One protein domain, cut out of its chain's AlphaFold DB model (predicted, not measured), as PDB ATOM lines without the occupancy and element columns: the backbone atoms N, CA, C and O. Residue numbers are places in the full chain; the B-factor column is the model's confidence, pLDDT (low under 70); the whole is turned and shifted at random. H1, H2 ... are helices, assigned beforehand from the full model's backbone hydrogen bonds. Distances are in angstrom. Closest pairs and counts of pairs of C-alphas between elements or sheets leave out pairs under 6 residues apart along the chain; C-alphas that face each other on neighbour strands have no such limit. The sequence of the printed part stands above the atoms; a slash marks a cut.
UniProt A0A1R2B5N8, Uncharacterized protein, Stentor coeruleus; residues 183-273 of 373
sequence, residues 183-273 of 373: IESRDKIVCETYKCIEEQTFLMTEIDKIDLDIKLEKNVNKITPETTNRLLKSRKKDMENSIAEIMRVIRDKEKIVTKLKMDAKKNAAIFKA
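This is residues 183 to 273 of the 373 residues of an uncharacterized protein of Stentor coeruleus (UniProt A0A1R2B5N8). Two long helices, H1 and then the longer H2, make an open, flat V, with the link of residues 218 to 224 at its point and the space between the arms empty. The printed part has 91 residues with two named helices and no named strand, and its class is all helix. It is extended, with a radius of gyration of the C-alphas of 23.8 A and spans of 77 by 41 by 7 A.

H1, residues 183 to 217, runs 51.2 A from C-alpha 183 at (44.395, -17.689, -28.574) to C-alpha 217 at (5.891, -2.811, 1.764). H2, residues 225 to 273, runs 72.1 A and ends at C-alpha 273 at (76.379, -3.596, -3.005).

H1 and H2 are apart, with no C-alpha of the one within 8 A of the other. A short link of 7 residues joins them. In H1 and H2 every O i to N i+4 pair is within hydrogen-bond range.

The two C-alphas farthest apart, those of Asn 221 and Ala 273, are 77.4 A apart. The printed part has no cut. The pLDDT is under 70 at residues 215 to 228 and 267 to 273.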
ATOM      1  N   ILE A 183      44.048 -17.979 -29.973       81.06
ATOM      2  CA  ILE A 183      44.395 -17.689 -28.574       81.06
ATOM      3  C   ILE A 183      43.799 -16.341 -28.156       81.06
ATOM      4  O   ILE A 183      43.121 -16.271 -27.133       81.06
ATOM      5  N   GLU A 184      43.974 -15.300 -28.973       84.06
ATOM      6  CA  GLU A 184      43.406 -13.972 -28.708       84.06
ATOM      7  C   GLU A 184      41.866 -14.006 -28.659       84.06
ATOM      8  O   GLU A 184      41.254 -13.425 -27.760       84.06
ATOM      9  N   SER A 185      41.226 -14.753 -29.565       85.12
ATOM     10  CA  SER A 185      39.767 -14.923 -29.584       85.12
ATOM     11  C   SER A 185      39.257 -15.683 -28.359       85.12
ATOM     12  O   SER A 185      38.254 -15.289 -27.764       85.12
ATOM     13  N   ARG A 186      39.954 -16.747 -27.940       88.81
ATOM     14  CA  ARG A 186      39.631 -17.494 -26.715       88.81
ATOM     15  C   ARG A 186      39.693 -16.579 -25.498       88.81
ATOM     16  O   ARG A 186      38.762 -16.577 -24.698       88.81
ATOM     17  N   ASP A 187      40.764 -15.805 -25.361       90.56
ATOM     18  CA  ASP A 187      40.951 -14.922 -24.209       90.56
ATOM     19  C   ASP A 187      39.875 -13.827 -24.172       90.56
ATOM     20  O   ASP A 187      39.359 -13.505 -23.098       90.56
ATOM     21  N   LYS A 188      39.452 -13.329 -25.341       93.25
ATOM     22  CA  LYS A 188      38.327 -12.397 -25.458       93.25
ATOM     23  C   LYS A 188      37.004 -13.017 -24.992       93.25
ATOM     24  O   LYS A 188      36.334 -12.414 -24.157       93.25
ATOM     25  N   ILE A 189      36.667 -14.225 -25.454       90.81
ATOM     26  CA  ILE A 189      35.451 -14.947 -25.031       90.81
ATOM     27  C   ILE A 189      35.459 -15.184 -23.519       90.81
ATOM     28  O   ILE A 189      34.448 -14.971 -22.851       90.81
ATOM     29  N   VAL A 190      36.599 -15.591 -22.956       90.88
ATOM     30  CA  VAL A 190      36.745 -15.807 -21.509       90.88
ATOM     31  C   VAL A 190      36.513 -14.504 -20.738       90.88
ATOM     32  O   VAL A 190      35.746 -14.497 -19.776       90.88
ATOM     33  N   CYS A 191      37.105 -13.390 -21.176       92.88
ATOM     34  CA  CYS A 191      36.893 -12.082 -20.551       92.88
ATOM     35  C   CYS A 191      35.428 -11.628 -20.617       92.88
ATOM     36  O   CYS A 191      34.891 -11.150 -19.620       92.88
ATOM     37  N   GLU A 192      34.781 -11.771 -21.775       91.69
ATOM     38  CA  GLU A 192      33.364 -11.429 -21.953       91.69
ATOM     39  C   GLU A 192      32.463 -12.308 -21.077       91.69
ATOM     40  O   GLU A 192      31.552 -11.801 -20.429       91.69
ATOM     41  N   THR A 193      32.778 -13.599 -20.961       89.69
ATOM     42  CA  THR A 193      32.041 -14.530 -20.093       89.69
ATOM     43  C   THR A 193      32.131 -14.111 -18.626       89.69
ATOM     44  O   THR A 193      31.112 -14.086 -17.938       89.69
ATOM     45  N   TYR A 194      33.318 -13.733 -18.140       91.81
ATOM     46  CA  TYR A 194      33.472 -13.249 -16.766       91.81
ATOM     47  C   TYR A 194      32.689 -11.958 -16.506       91.81
ATOM     48  O   TYR A 194      32.046 -11.856 -15.464       91.81
ATOM     49  N   LYS A 195      32.663 -11.018 -17.460       92.81
ATOM     50  CA  LYS A 195      31.840  -9.800 -17.346       92.81
ATOM     51  C   LYS A 195      30.349 -10.120 -17.259       92.81
ATOM     52  O   LYS A 195      29.674  -9.591 -16.384       92.81
ATOM     53  N   CYS A 196      29.851 -11.022 -18.107       91.12
ATOM     54  CA  CYS A 196      28.455 -11.457 -18.048       91.12
ATOM     55  C   CYS A 196      28.111 -12.107 -16.701       91.12
ATOM     56  O   CYS A 196      27.036 -11.860 -16.162       91.12
ATOM     57  N   ILE A 197      29.014 -12.918 -16.139       88.94
ATOM     58  CA  ILE A 197      28.821 -13.520 -14.811       88.94
ATOM     59  C   ILE A 197      28.749 -12.429 -13.735       88.94
ATOM     60  O   ILE A 197      27.847 -12.462 -12.899       88.94
ATOM     61  N   GLU A 198      29.653 -11.446 -13.758       89.75
ATOM     62  CA  GLU A 198      29.631 -10.320 -12.816       89.75
ATOM     63  C   GLU A 198      28.324  -9.516 -12.923       89.75
ATOM     64  O   GLU A 198      27.657  -9.288 -11.911       89.75
ATOM     65  N   GLU A 199      27.894  -9.163 -14.135       91.12
ATOM     66  CA  GLU A 199      26.619  -8.477 -14.374       91.12
ATOM     67  C   GLU A 199      25.422  -9.300 -13.886       91.12
ATOM     68  O   GLU A 199      24.530  -8.769 -13.226       91.12
ATOM     69  N   GLN A 200      25.421 -10.611 -14.134       85.44
ATOM     70  CA  GLN A 200      24.371 -11.506 -13.657       85.44
ATOM     71  C   GLN A 200      24.317 -11.543 -12.124       85.44
ATOM     72  O   GLN A 200      23.228 -11.496 -11.551       85.44
ATOM     73  N   THR A 201      25.468 -11.597 -11.445       87.38
ATOM     74  CA  THR A 201      25.507 -11.558  -9.973       87.38
ATOM     75  C   THR A 201      25.017 -10.225  -9.414       87.38
ATOM     76  O   THR A 201      24.298 -10.207  -8.412       87.38
ATOM     77  N   PHE A 202      25.342  -9.114 -10.081       89.19
ATOM     78  CA  PHE A 202      24.836  -7.793  -9.724       89.19
ATOM     79  C   PHE A 202      23.311  -7.720  -9.874       89.19
ATOM     80  O   PHE A 202      22.624  -7.345  -8.926       89.19
ATOM     81  N   LEU A 203      22.776  -8.148 -11.022       85.81
ATOM     82  CA  LEU A 203      21.334  -8.171 -11.277       85.81
ATOM     83  C   LEU A 203      20.591  -9.069 -10.287       85.81
ATOM     84  O   LEU A 203      19.550  -8.665  -9.783       85.81
ATOM     85  N   MET A 204      21.130 -10.249  -9.964       85.06
ATOM     86  CA  MET A 204      20.530 -11.139  -8.966       85.06
ATOM     87  C   MET A 204      20.456 -10.464  -7.591       85.06
ATOM     88  O   MET A 204      19.415 -10.487  -6.944       85.06
ATOM     89  N   THR A 205      21.533  -9.784  -7.187       82.88
ATOM     90  CA  THR A 205      21.561  -9.020  -5.931       82.88
ATOM     91  C   THR A 205      20.519  -7.897  -5.932       82.88
ATOM     92  O   THR A 205      19.911  -7.613  -4.903       82.88
ATOM     93  N   GLU A 206      20.312  -7.237  -7.072       83.12
ATOM     94  CA  GLU A 206      19.324  -6.165  -7.198       83.12
ATOM     95  C   GLU A 206      17.886  -6.701  -7.177       83.12
ATOM     96  O   GLU A 206      17.028  -6.124  -6.511       83.12
ATOM     97  N   ILE A 207      17.635  -7.849  -7.814       84.12
ATOM     98  CA  ILE A 207      16.358  -8.571  -7.718       84.12
ATOM     99  C   ILE A 207      16.072  -8.942  -6.261       84.12
ATOM    100  O   ILE A 207      14.982  -8.656  -5.770       84.12
ATOM    101  N   ASP A 208      17.053  -9.496  -5.542       82.19
ATOM    102  CA  ASP A 208      16.904  -9.867  -4.131       82.19
ATOM    103  C   ASP A 208      16.560  -8.657  -3.242       82.19
ATOM    104  O   ASP A 208      15.764  -8.778  -2.305       82.19
ATOM    105  N   LYS A 209      17.122  -7.474  -3.533       84.06
ATOM    106  CA  LYS A 209      16.756  -6.227  -2.840       84.06
ATOM    107  C   LYS A 209      15.317  -5.817  -3.128       84.06
ATOM    108  O   LYS A 209      14.593  -5.518  -2.185       84.06
ATOM    109  N   ILE A 210      14.895  -5.836  -4.392       78.56
ATOM    110  CA  ILE A 210      13.518  -5.498  -4.779       78.56
ATOM    111  C   ILE A 210      12.530  -6.455  -4.097       78.56
ATOM    112  O   ILE A 210      11.519  -6.018  -3.550       78.56
ATOM    113  N   ASP A 211      12.839  -7.751  -4.056       73.12
ATOM    114  CA  ASP A 211      12.024  -8.757  -3.371       73.12
ATOM    115  C   ASP A 211      11.931  -8.505  -1.858       73.12
ATOM    116  O   ASP A 211      10.876  -8.714  -1.244       73.12
ATOM    117  N   LEU A 212      13.025  -8.045  -1.239       75.75
ATOM    118  CA  LEU A 212      13.039  -7.616   0.157       75.75
ATOM    119  C   LEU A 212      12.156  -6.376   0.365       75.75
ATOM    120  O   LEU A 212      11.344  -6.365   1.293       75.75
ATOM    121  N   ASP A 213      12.273  -5.371  -0.500       72.69
ATOM    122  CA  ASP A 213      11.515  -4.120  -0.419       72.69
ATOM    123  C   ASP A 213      10.009  -4.365  -0.607       72.69
ATOM    124  O   ASP A 213       9.204  -3.921   0.213       72.69
ATOM    125  N   ILE A 214       9.612  -5.201  -1.574       71.25
ATOM    126  CA  ILE A 214       8.215  -5.627  -1.765       71.25
ATOM    127  C   ILE A 214       7.683  -6.363  -0.527       71.25
ATOM    128  O   ILE A 214       6.537  -6.154  -0.111       71.25
ATOM    129  N   LYS A 215       8.480  -7.257   0.079       68.88
ATOM    130  CA  LYS A 215       8.089  -7.962   1.315       68.88
ATOM    131  C   LYS A 215       7.917  -7.002   2.491       68.88
ATOM    132  O   LYS A 215       7.051  -7.248   3.336       68.88
ATOM    133  N   LEU A 216       8.716  -5.938   2.563       64.56
ATOM    134  CA  LEU A 216       8.597  -4.898   3.585       64.56
ATOM    135  C   LEU A 216       7.347  -4.033   3.355       64.56
ATOM    136  O   LEU A 216       6.580  -3.834   4.297       64.56
ATOM    137  N   GLU A 217       7.074  -3.611   2.118       61.94
ATOM    138  CA  GLU A 217       5.891  -2.811   1.764       61.94
ATOM    139  C   GLU A 217       4.567  -3.569   1.961       61.94
ATOM    140  O   GLU A 217       3.597  -3.024   2.489       61.94
ATOM    141  N   LYS A 218       4.514  -4.868   1.635       59.91
ATOM    142  CA  LYS A 218       3.318  -5.700   1.880       59.91
ATOM    143  C   LYS A 218       3.010  -5.914   3.368       59.91
ATOM    144  O   LYS A 218       1.897  -6.311   3.707       59.91
ATOM    145  N   ASN A 219       3.965  -5.647   4.261       54.50
ATOM    146  CA  ASN A 219       3.817  -5.809   5.710       54.50
ATOM    147  C   ASN A 219       3.523  -4.500   6.467       54.50
ATOM    148  O   ASN A 219       3.456  -4.524   7.697       54.50
ATOM    149  N   VAL A 220       3.289  -3.378   5.776       54.19
ATOM    150  CA  VAL A 220       3.113  -2.043   6.390       54.19
ATOM    151  C   VAL A 220       1.996  -1.994   7.450       54.19
ATOM    152  O   VAL A 220       2.133  -1.293   8.447       54.19
ATOM    153  N   ASN A 221       0.955  -2.827   7.345       54.78
ATOM    154  CA  ASN A 221      -0.152  -2.860   8.314       54.78
ATOM    155  C   ASN A 221       0.118  -3.672   9.606       54.78
ATOM    156  O   ASN A 221      -0.800  -3.868  10.401       54.78
ATOM    157  N   LYS A 222       1.348  -4.157   9.845       55.50
ATOM    158  CA  LYS A 222       1.718  -4.932  11.055       55.50
ATOM    159  C   LYS A 222       3.011  -4.483  11.748       55.50
ATOM    160  O   LYS A 222       3.492  -5.173  12.648       55.50
ATOM    161  N   ILE A 223       3.584  -3.343  11.372       55.41
ATOM    162  CA  ILE A 223       4.840  -2.877  11.969       55.41
ATOM    163  C   ILE A 223       4.529  -1.899  13.109       55.41
ATOM    164  O   ILE A 223       4.296  -0.715  12.889       55.41
ATOM    165  N   THR A 224       4.529  -2.390  14.351       58.34
ATOM    166  CA  THR A 224       4.536  -1.516  15.531       58.34
ATOM    167  C   THR A 224       5.879  -0.777  15.641       58.34
ATOM    168  O   THR A 224       6.913  -1.312  15.223       58.34
ATOM    169  N   PRO A 225       5.913   0.434  16.237       59.34
ATOM    170  CA  PRO A 225       7.146   1.207  16.411       59.34
ATOM    171  C   PRO A 225       8.284   0.415  17.071       59.34
ATOM    172  O   PRO A 225       9.449   0.622  16.742       59.34
ATOM    173  N   GLU A 226       7.965  -0.537  17.952       65.00
ATOM    174  CA  GLU A 226       8.937  -1.433  18.589       65.00
ATOM    175  C   GLU A 226       9.637  -2.375  17.607       65.00
ATOM    176  O   GLU A 226      10.854  -2.568  17.701       65.00
ATOM    177  N   THR A 227       8.913  -2.926  16.634       65.38
ATOM    178  CA  THR A 227       9.484  -3.820  15.619       65.38
ATOM    179  C   THR A 227      10.382  -3.038  14.665       65.38
ATOM    180  O   THR A 227      11.487  -3.495  14.372       65.38
ATOM    181  N   THR A 228       9.984  -1.818  14.276       64.75
ATOM    182  CA  THR A 228      10.833  -0.893  13.501       64.75
ATOM    183  C   THR A 228      12.105  -0.542  14.260       64.75
ATOM    184  O   THR A 228      13.194  -0.603  13.698       64.75
ATOM    185  N   ASN A 229      12.002  -0.223  15.553       71.56
ATOM    186  CA  ASN A 229      13.165   0.155  16.356       71.56
ATOM    187  C   ASN A 229      14.130  -1.028  16.559       71.56
ATOM    188  O   ASN A 229      15.350  -0.854  16.554       71.56
ATOM    189  N   ARG A 230      13.602  -2.255  16.684       74.00
ATOM    190  CA  ARG A 230      14.406  -3.487  16.738       74.00
ATOM    191  C   ARG A 230      15.109  -3.762  15.401       74.00
ATOM    192  O   ARG A 230      16.301  -4.066  15.412       74.00
ATOM    193  N   LEU A 231      14.416  -3.600  14.273       73.94
ATOM    194  CA  LEU A 231      14.989  -3.734  12.925       73.94
ATOM    195  C   LEU A 231      16.054  -2.669  12.640       73.94
ATOM    196  O   LEU A 231      17.130  -3.005  12.151       73.94
ATOM    197  N   LEU A 232      15.807  -1.409  13.012       74.94
ATOM    198  CA  LEU A 232      16.777  -0.320  12.880       74.94
ATOM    199  C   LEU A 232      18.030  -0.575  13.721       74.94
ATOM    200  O   LEU A 232      19.139  -0.387  13.226       74.94
ATOM    201  N   LYS A 233      17.885  -1.061  14.962       76.62
ATOM    202  CA  LYS A 233      19.036  -1.456  15.791       76.62
ATOM    203  C   LYS A 233      19.823  -2.615  15.180       76.62
ATOM    204  O   LYS A 233      21.050  -2.567  15.198       76.62
ATOM    205  N   SER A 234      19.146  -3.623  14.624       76.25
ATOM    206  CA  SER A 234      19.816  -4.734  13.933       76.25
ATOM    207  C   SER A 234      20.578  -4.240  12.707       76.25
ATOM    208  O   SER A 234      21.770  -4.491  12.587       76.25
ATOM    209  N   ARG A 235      19.929  -3.447  11.848       76.25
ATOM    210  CA  ARG A 235      20.538  -2.935  10.616       76.25
ATOM    211  C   ARG A 235      21.689  -1.973  10.895       76.25
ATOM    212  O   ARG A 235      22.686  -1.999  10.183       76.25
ATOM    213  N   LYS A 236      21.597  -1.181  11.970       78.31
ATOM    214  CA  LYS A 236      22.711  -0.361  12.461       78.31
ATOM    215  C   LYS A 236      23.897  -1.234  12.883       78.31
ATOM    216  O   LYS A 236      25.013  -0.956  12.463       78.31
ATOM    217  N   LYS A 237      23.653  -2.312  13.634       82.25
ATOM    218  CA  LYS A 237      24.696  -3.263  14.046       82.25
ATOM    219  C   LYS A 237      25.328  -3.987  12.848       82.25
ATOM    220  O   LYS A 237      26.543  -4.151  12.809       82.25
ATOM    221  N   ASP A 238      24.533  -4.373  11.855       79.44
ATOM    222  CA  ASP A 238      25.030  -5.022  10.635       79.44
ATOM    223  C   ASP A 238      25.875  -4.059   9.787       79.44
ATOM    224  O   ASP A 238      26.933  -4.437   9.282       79.44
ATOM    225  N   MET A 239      25.471  -2.786   9.694       76.94
ATOM    226  CA  MET A 239      26.285  -1.740   9.070       76.94
ATOM    227  C   MET A 239      27.590  -1.493   9.834       76.94
ATOM    228  O   MET A 239      28.640  -1.397   9.206       76.94
ATOM    229  N   GLU A 240      27.558  -1.430  11.167       81.69
ATOM    230  CA  GLU A 240      28.758  -1.279  12.003       81.69
ATOM    231  C   GLU A 240      29.734  -2.453  11.807       81.69
ATOM    232  O   GLU A 240      30.934  -2.233  11.638       81.69
ATOM    233  N   ASN A 241      29.222  -3.687  11.736       86.06
ATOM    234  CA  ASN A 241      30.024  -4.876  11.447       86.06
ATOM    235  C   ASN A 241      30.638  -4.829  10.038       86.06
ATOM    236  O   ASN A 241      31.819  -5.128   9.874       86.06
ATOM    237  N   SER A 242      29.867  -4.411   9.030       80.62
ATOM    238  CA  SER A 242      30.357  -4.259   7.653       80.62
ATOM    239  C   SER A 242      31.447  -3.184   7.548       80.62
ATOM    240  O   SER A 242      32.492  -3.408   6.938       80.62
ATOM    241  N   ILE A 243      31.274  -2.046   8.228       83.75
ATOM    242  CA  ILE A 243      32.293  -0.988   8.307       83.75
ATOM    243  C   ILE A 243      33.563  -1.505   8.994       83.75
ATOM    244  O   ILE A 243      34.671  -1.248   8.512       83.75
ATOM    245  N   ALA A 244      33.431  -2.253  10.093       84.31
ATOM    246  CA  ALA A 244      34.571  -2.843  10.793       84.31
ATOM    247  C   ALA A 244      35.345  -3.833   9.904       84.31
ATOM    248  O   ALA A 244      36.580  -3.826   9.904       84.31
ATOM    249  N   GLU A 245      34.631  -4.629   9.110       84.25
ATOM    250  CA  GLU A 245      35.205  -5.588   8.167       84.25
ATOM    251  C   GLU A 245      35.929  -4.886   7.007       84.25
ATOM    252  O   GLU A 245      37.085  -5.199   6.713       84.25
ATOM    253  N   ILE A 246      35.326  -3.849   6.416       82.31
ATOM    254  CA  ILE A 246      35.975  -3.019   5.389       82.31
ATOM    255  C   ILE A 246      37.251  -2.367   5.947       82.31
ATOM    256  O   ILE A 246      38.305  -2.409   5.310       82.31
ATOM    257  N   MET A 247      37.206  -1.828   7.171       82.38
ATOM    258  CA  MET A 247      38.383  -1.258   7.840       82.38
ATOM    259  C   MET A 247      39.466  -2.298   8.159       82.38
ATOM    260  O   MET A 247      40.651  -1.957   8.237       82.38
ATOM    261  N   ARG A 248      39.100  -3.569   8.358       88.50
ATOM    262  CA  ARG A 248      40.056  -4.676   8.503       88.50
ATOM    263  C   ARG A 248      40.767  -4.955   7.179       88.50
ATOM    264  O   ARG A 248      41.996  -4.966   7.149       88.50
ATOM    265  N   VAL A 249      40.010  -5.066   6.085       85.44
ATOM    266  CA  VAL A 249      40.553  -5.283   4.733       85.44
ATOM    267  C   VAL A 249      41.481  -4.143   4.305       85.44
ATOM    268  O   VAL A 249      42.549  -4.402   3.749       85.44
ATOM    269  N   ILE A 250      41.117  -2.887   4.588       83.06
ATOM    270  CA  ILE A 250      41.975  -1.726   4.303       83.06
ATOM    271  C   ILE A 250      43.298  -1.838   5.071       83.06
ATOM    272  O   ILE A 250      44.360  -1.757   4.455       83.06
ATOM    273  N   ARG A 251      43.255  -2.122   6.382       84.44
ATOM    274  CA  ARG A 251      44.470  -2.291   7.199       84.44
ATOM    275  C   ARG A 251      45.365  -3.425   6.706       84.44
ATOM    276  O   ARG A 251      46.588  -3.285   6.708       84.44
ATOM    277  N   ASP A 252      44.793  -4.543   6.272       84.81
ATOM    278  CA  ASP A 252      45.586  -5.662   5.758       84.81
ATOM    279  C   ASP A 252      46.210  -5.346   4.390       84.81
ATOM    280  O   ASP A 252      47.383  -5.663   4.166       84.81
ATOM    281  N   LYS A 253      45.504  -4.620   3.512       84.19
ATOM    282  CA  LYS A 253      46.088  -4.088   2.269       84.19
ATOM    283  C   LYS A 253      47.223  -3.100   2.552       84.19
ATOM    284  O   LYS A 253      48.276  -3.190   1.920       84.19
ATOM    285  N   GLU A 254      47.064  -2.209   3.527       80.81
ATOM    286  CA  GLU A 254      48.116  -1.268   3.929       80.81
ATOM    287  C   GLU A 254      49.362  -1.980   4.466       80.81
ATOM    288  O   GLU A 254      50.475  -1.609   4.082       80.81
ATOM    289  N   LYS A 255      49.199  -3.042   5.274       84.56
ATOM    290  CA  LYS A 255      50.309  -3.897   5.741       84.56
ATOM    291  C   LYS A 255      51.059  -4.553   4.583       84.56
ATOM    292  O   LYS A 255      52.290  -4.579   4.585       84.56
ATOM    293  N   ILE A 256      50.340  -5.071   3.584       79.94
ATOM    294  CA  ILE A 256      50.955  -5.665   2.387       79.94
ATOM    295  C   ILE A 256      51.752  -4.601   1.624       79.94
ATOM    296  O   ILE A 256      52.911  -4.834   1.281       79.94
ATOM    297  N   VAL A 257      51.188  -3.406   1.430       79.44
ATOM    298  CA  VAL A 257      51.878  -2.289   0.766       79.44
ATOM    299  C   VAL A 257      53.123  -1.848   1.545       79.44
ATOM    300  O   VAL A 257      54.163  -1.588   0.937       79.44
ATOM    301  N   THR A 258      53.073  -1.792   2.881       78.19
ATOM    302  CA  THR A 258      54.258  -1.465   3.696       78.19
ATOM    303  C   THR A 258      55.328  -2.547   3.603       78.19
ATOM    304  O   THR A 258      56.507  -2.217   3.463       78.19
ATOM    305  N   LYS A 259      54.936  -3.826   3.613       81.12
ATOM    306  CA  LYS A 259      55.856  -4.959   3.449       81.12
ATOM    307  C   LYS A 259      56.547  -4.927   2.083       81.12
ATOM    308  O   LYS A 259      57.771  -4.957   2.028       81.12
ATOM    309  N   LEU A 260      55.788  -4.715   1.006       77.81
ATOM    310  CA  LEU A 260      56.329  -4.558  -0.349       77.81
ATOM    311  C   LEU A 260      57.291  -3.364  -0.459       77.81
ATOM    312  O   LEU A 260      58.344  -3.481  -1.084       77.81
ATOM    313  N   LYS A 261      56.986  -2.228   0.186       76.81
ATOM    314  CA  LYS A 261      57.900  -1.071   0.241       76.81
ATOM    315  C   LYS A 261      59.196  -1.381   1.003       76.81
ATOM    316  O   LYS A 261      60.255  -0.892   0.608       76.81
ATOM    317  N   MET A 262      59.139  -2.170   2.077       76.81
ATOM    318  CA  MET A 262      60.330  -2.592   2.829       76.81
ATOM    319  C   MET A 262      61.181  -3.600   2.047       76.81
ATOM    320  O   MET A 262      62.402  -3.450   1.997       76.81
ATOM    321  N   ASP A 263      60.549  -4.564   1.379       73.44
ATOM    322  CA  ASP A 263      61.232  -5.552   0.537       73.44
ATOM    323  C   ASP A 263      61.883  -4.888  -0.688       73.44
ATOM    324  O   ASP A 263      63.039  -5.169  -1.012       73.44
ATOM    325  N   ALA A 264      61.213  -3.908  -1.307       70.81
ATOM    326  CA  ALA A 264      61.792  -3.093  -2.377       70.81
ATOM    327  C   ALA A 264      63.022  -2.288  -1.906       70.81
ATOM    328  O   ALA A 264      64.029  -2.235  -2.614       70.81
ATOM    329  N   LYS A 265      62.989  -1.710  -0.695       72.69
ATOM    330  CA  LYS A 265      64.151  -1.016  -0.105       72.69
ATOM    331  C   LYS A 265      65.311  -1.970   0.206       72.69
ATOM    332  O   LYS A 265      66.458  -1.613  -0.057       72.69
ATOM    333  N   LYS A 266      65.038  -3.180   0.712       70.44
ATOM    334  CA  LYS A 266      66.065  -4.218   0.926       70.44
ATOM    335  C   LYS A 266      66.721  -4.646  -0.387       70.44
ATOM    336  O   LYS A 266      67.946  -4.698  -0.463       70.44
ATOM    337  N   ASN A 267      65.933  -4.871  -1.436       59.78
ATOM    338  CA  ASN A 267      66.460  -5.262  -2.745       59.78
ATOM    339  C   ASN A 267      67.286  -4.142  -3.399       59.78
ATOM    340  O   ASN A 267      68.346  -4.417  -3.959       59.78
ATOM    341  N   ALA A 268      66.884  -2.877  -3.256       59.66
ATOM    342  CA  ALA A 268      67.670  -1.739  -3.737       59.66
ATOM    343  C   ALA A 268      69.032  -1.592  -3.020       59.66
ATOM    344  O   ALA A 268      70.016  -1.203  -3.649       59.66
ATOM    345  N   ALA A 269      69.120  -1.937  -1.729       58.56
ATOM    346  CA  ALA A 269      70.385  -1.945  -0.989       58.56
ATOM    347  C   ALA A 269      71.329  -3.079  -1.445       58.56
ATOM    348  O   ALA A 269      72.531  -2.860  -1.581       58.56
ATOM    349  N   ILE A 270      70.784  -4.259  -1.766       56.91
ATOM    350  CA  ILE A 270      71.550  -5.403  -2.298       56.91
ATOM    351  C   ILE A 270      72.080  -5.110  -3.714       56.91
ATOM    352  O   ILE A 270      73.216  -5.460  -4.032       56.91
ATOM    353  N   PHE A 271      71.304  -4.414  -4.555       51.84
ATOM    354  CA  PHE A 271      71.750  -4.000  -5.893       51.84
ATOM    355  C   PHE A 271      72.853  -2.929  -5.864       51.84
ATOM    356  O   PHE A 271      73.733  -2.955  -6.719       51.84
ATOM    357  N   LYS A 272      72.873  -2.032  -4.867       54.00
ATOM    358  CA  LYS A 272      73.993  -1.085  -4.693       54.00
ATOM    359  C   LYS A 272      75.285  -1.759  -4.219       54.00
ATOM    360  O   LYS A 272      76.354  -1.307  -4.604       54.00
ATOM    361  N   ALA A 273      75.201  -2.844  -3.448       51.94
ATOM    362  CA  ALA A 273      76.379  -3.596  -3.005       51.94
ATOM    363  C   ALA A 273      77.014  -4.457  -4.119       51.94
ATOM    364  O   ALA A 273      78.209  -4.719  -4.074       51.94
TER     365      ALA A 273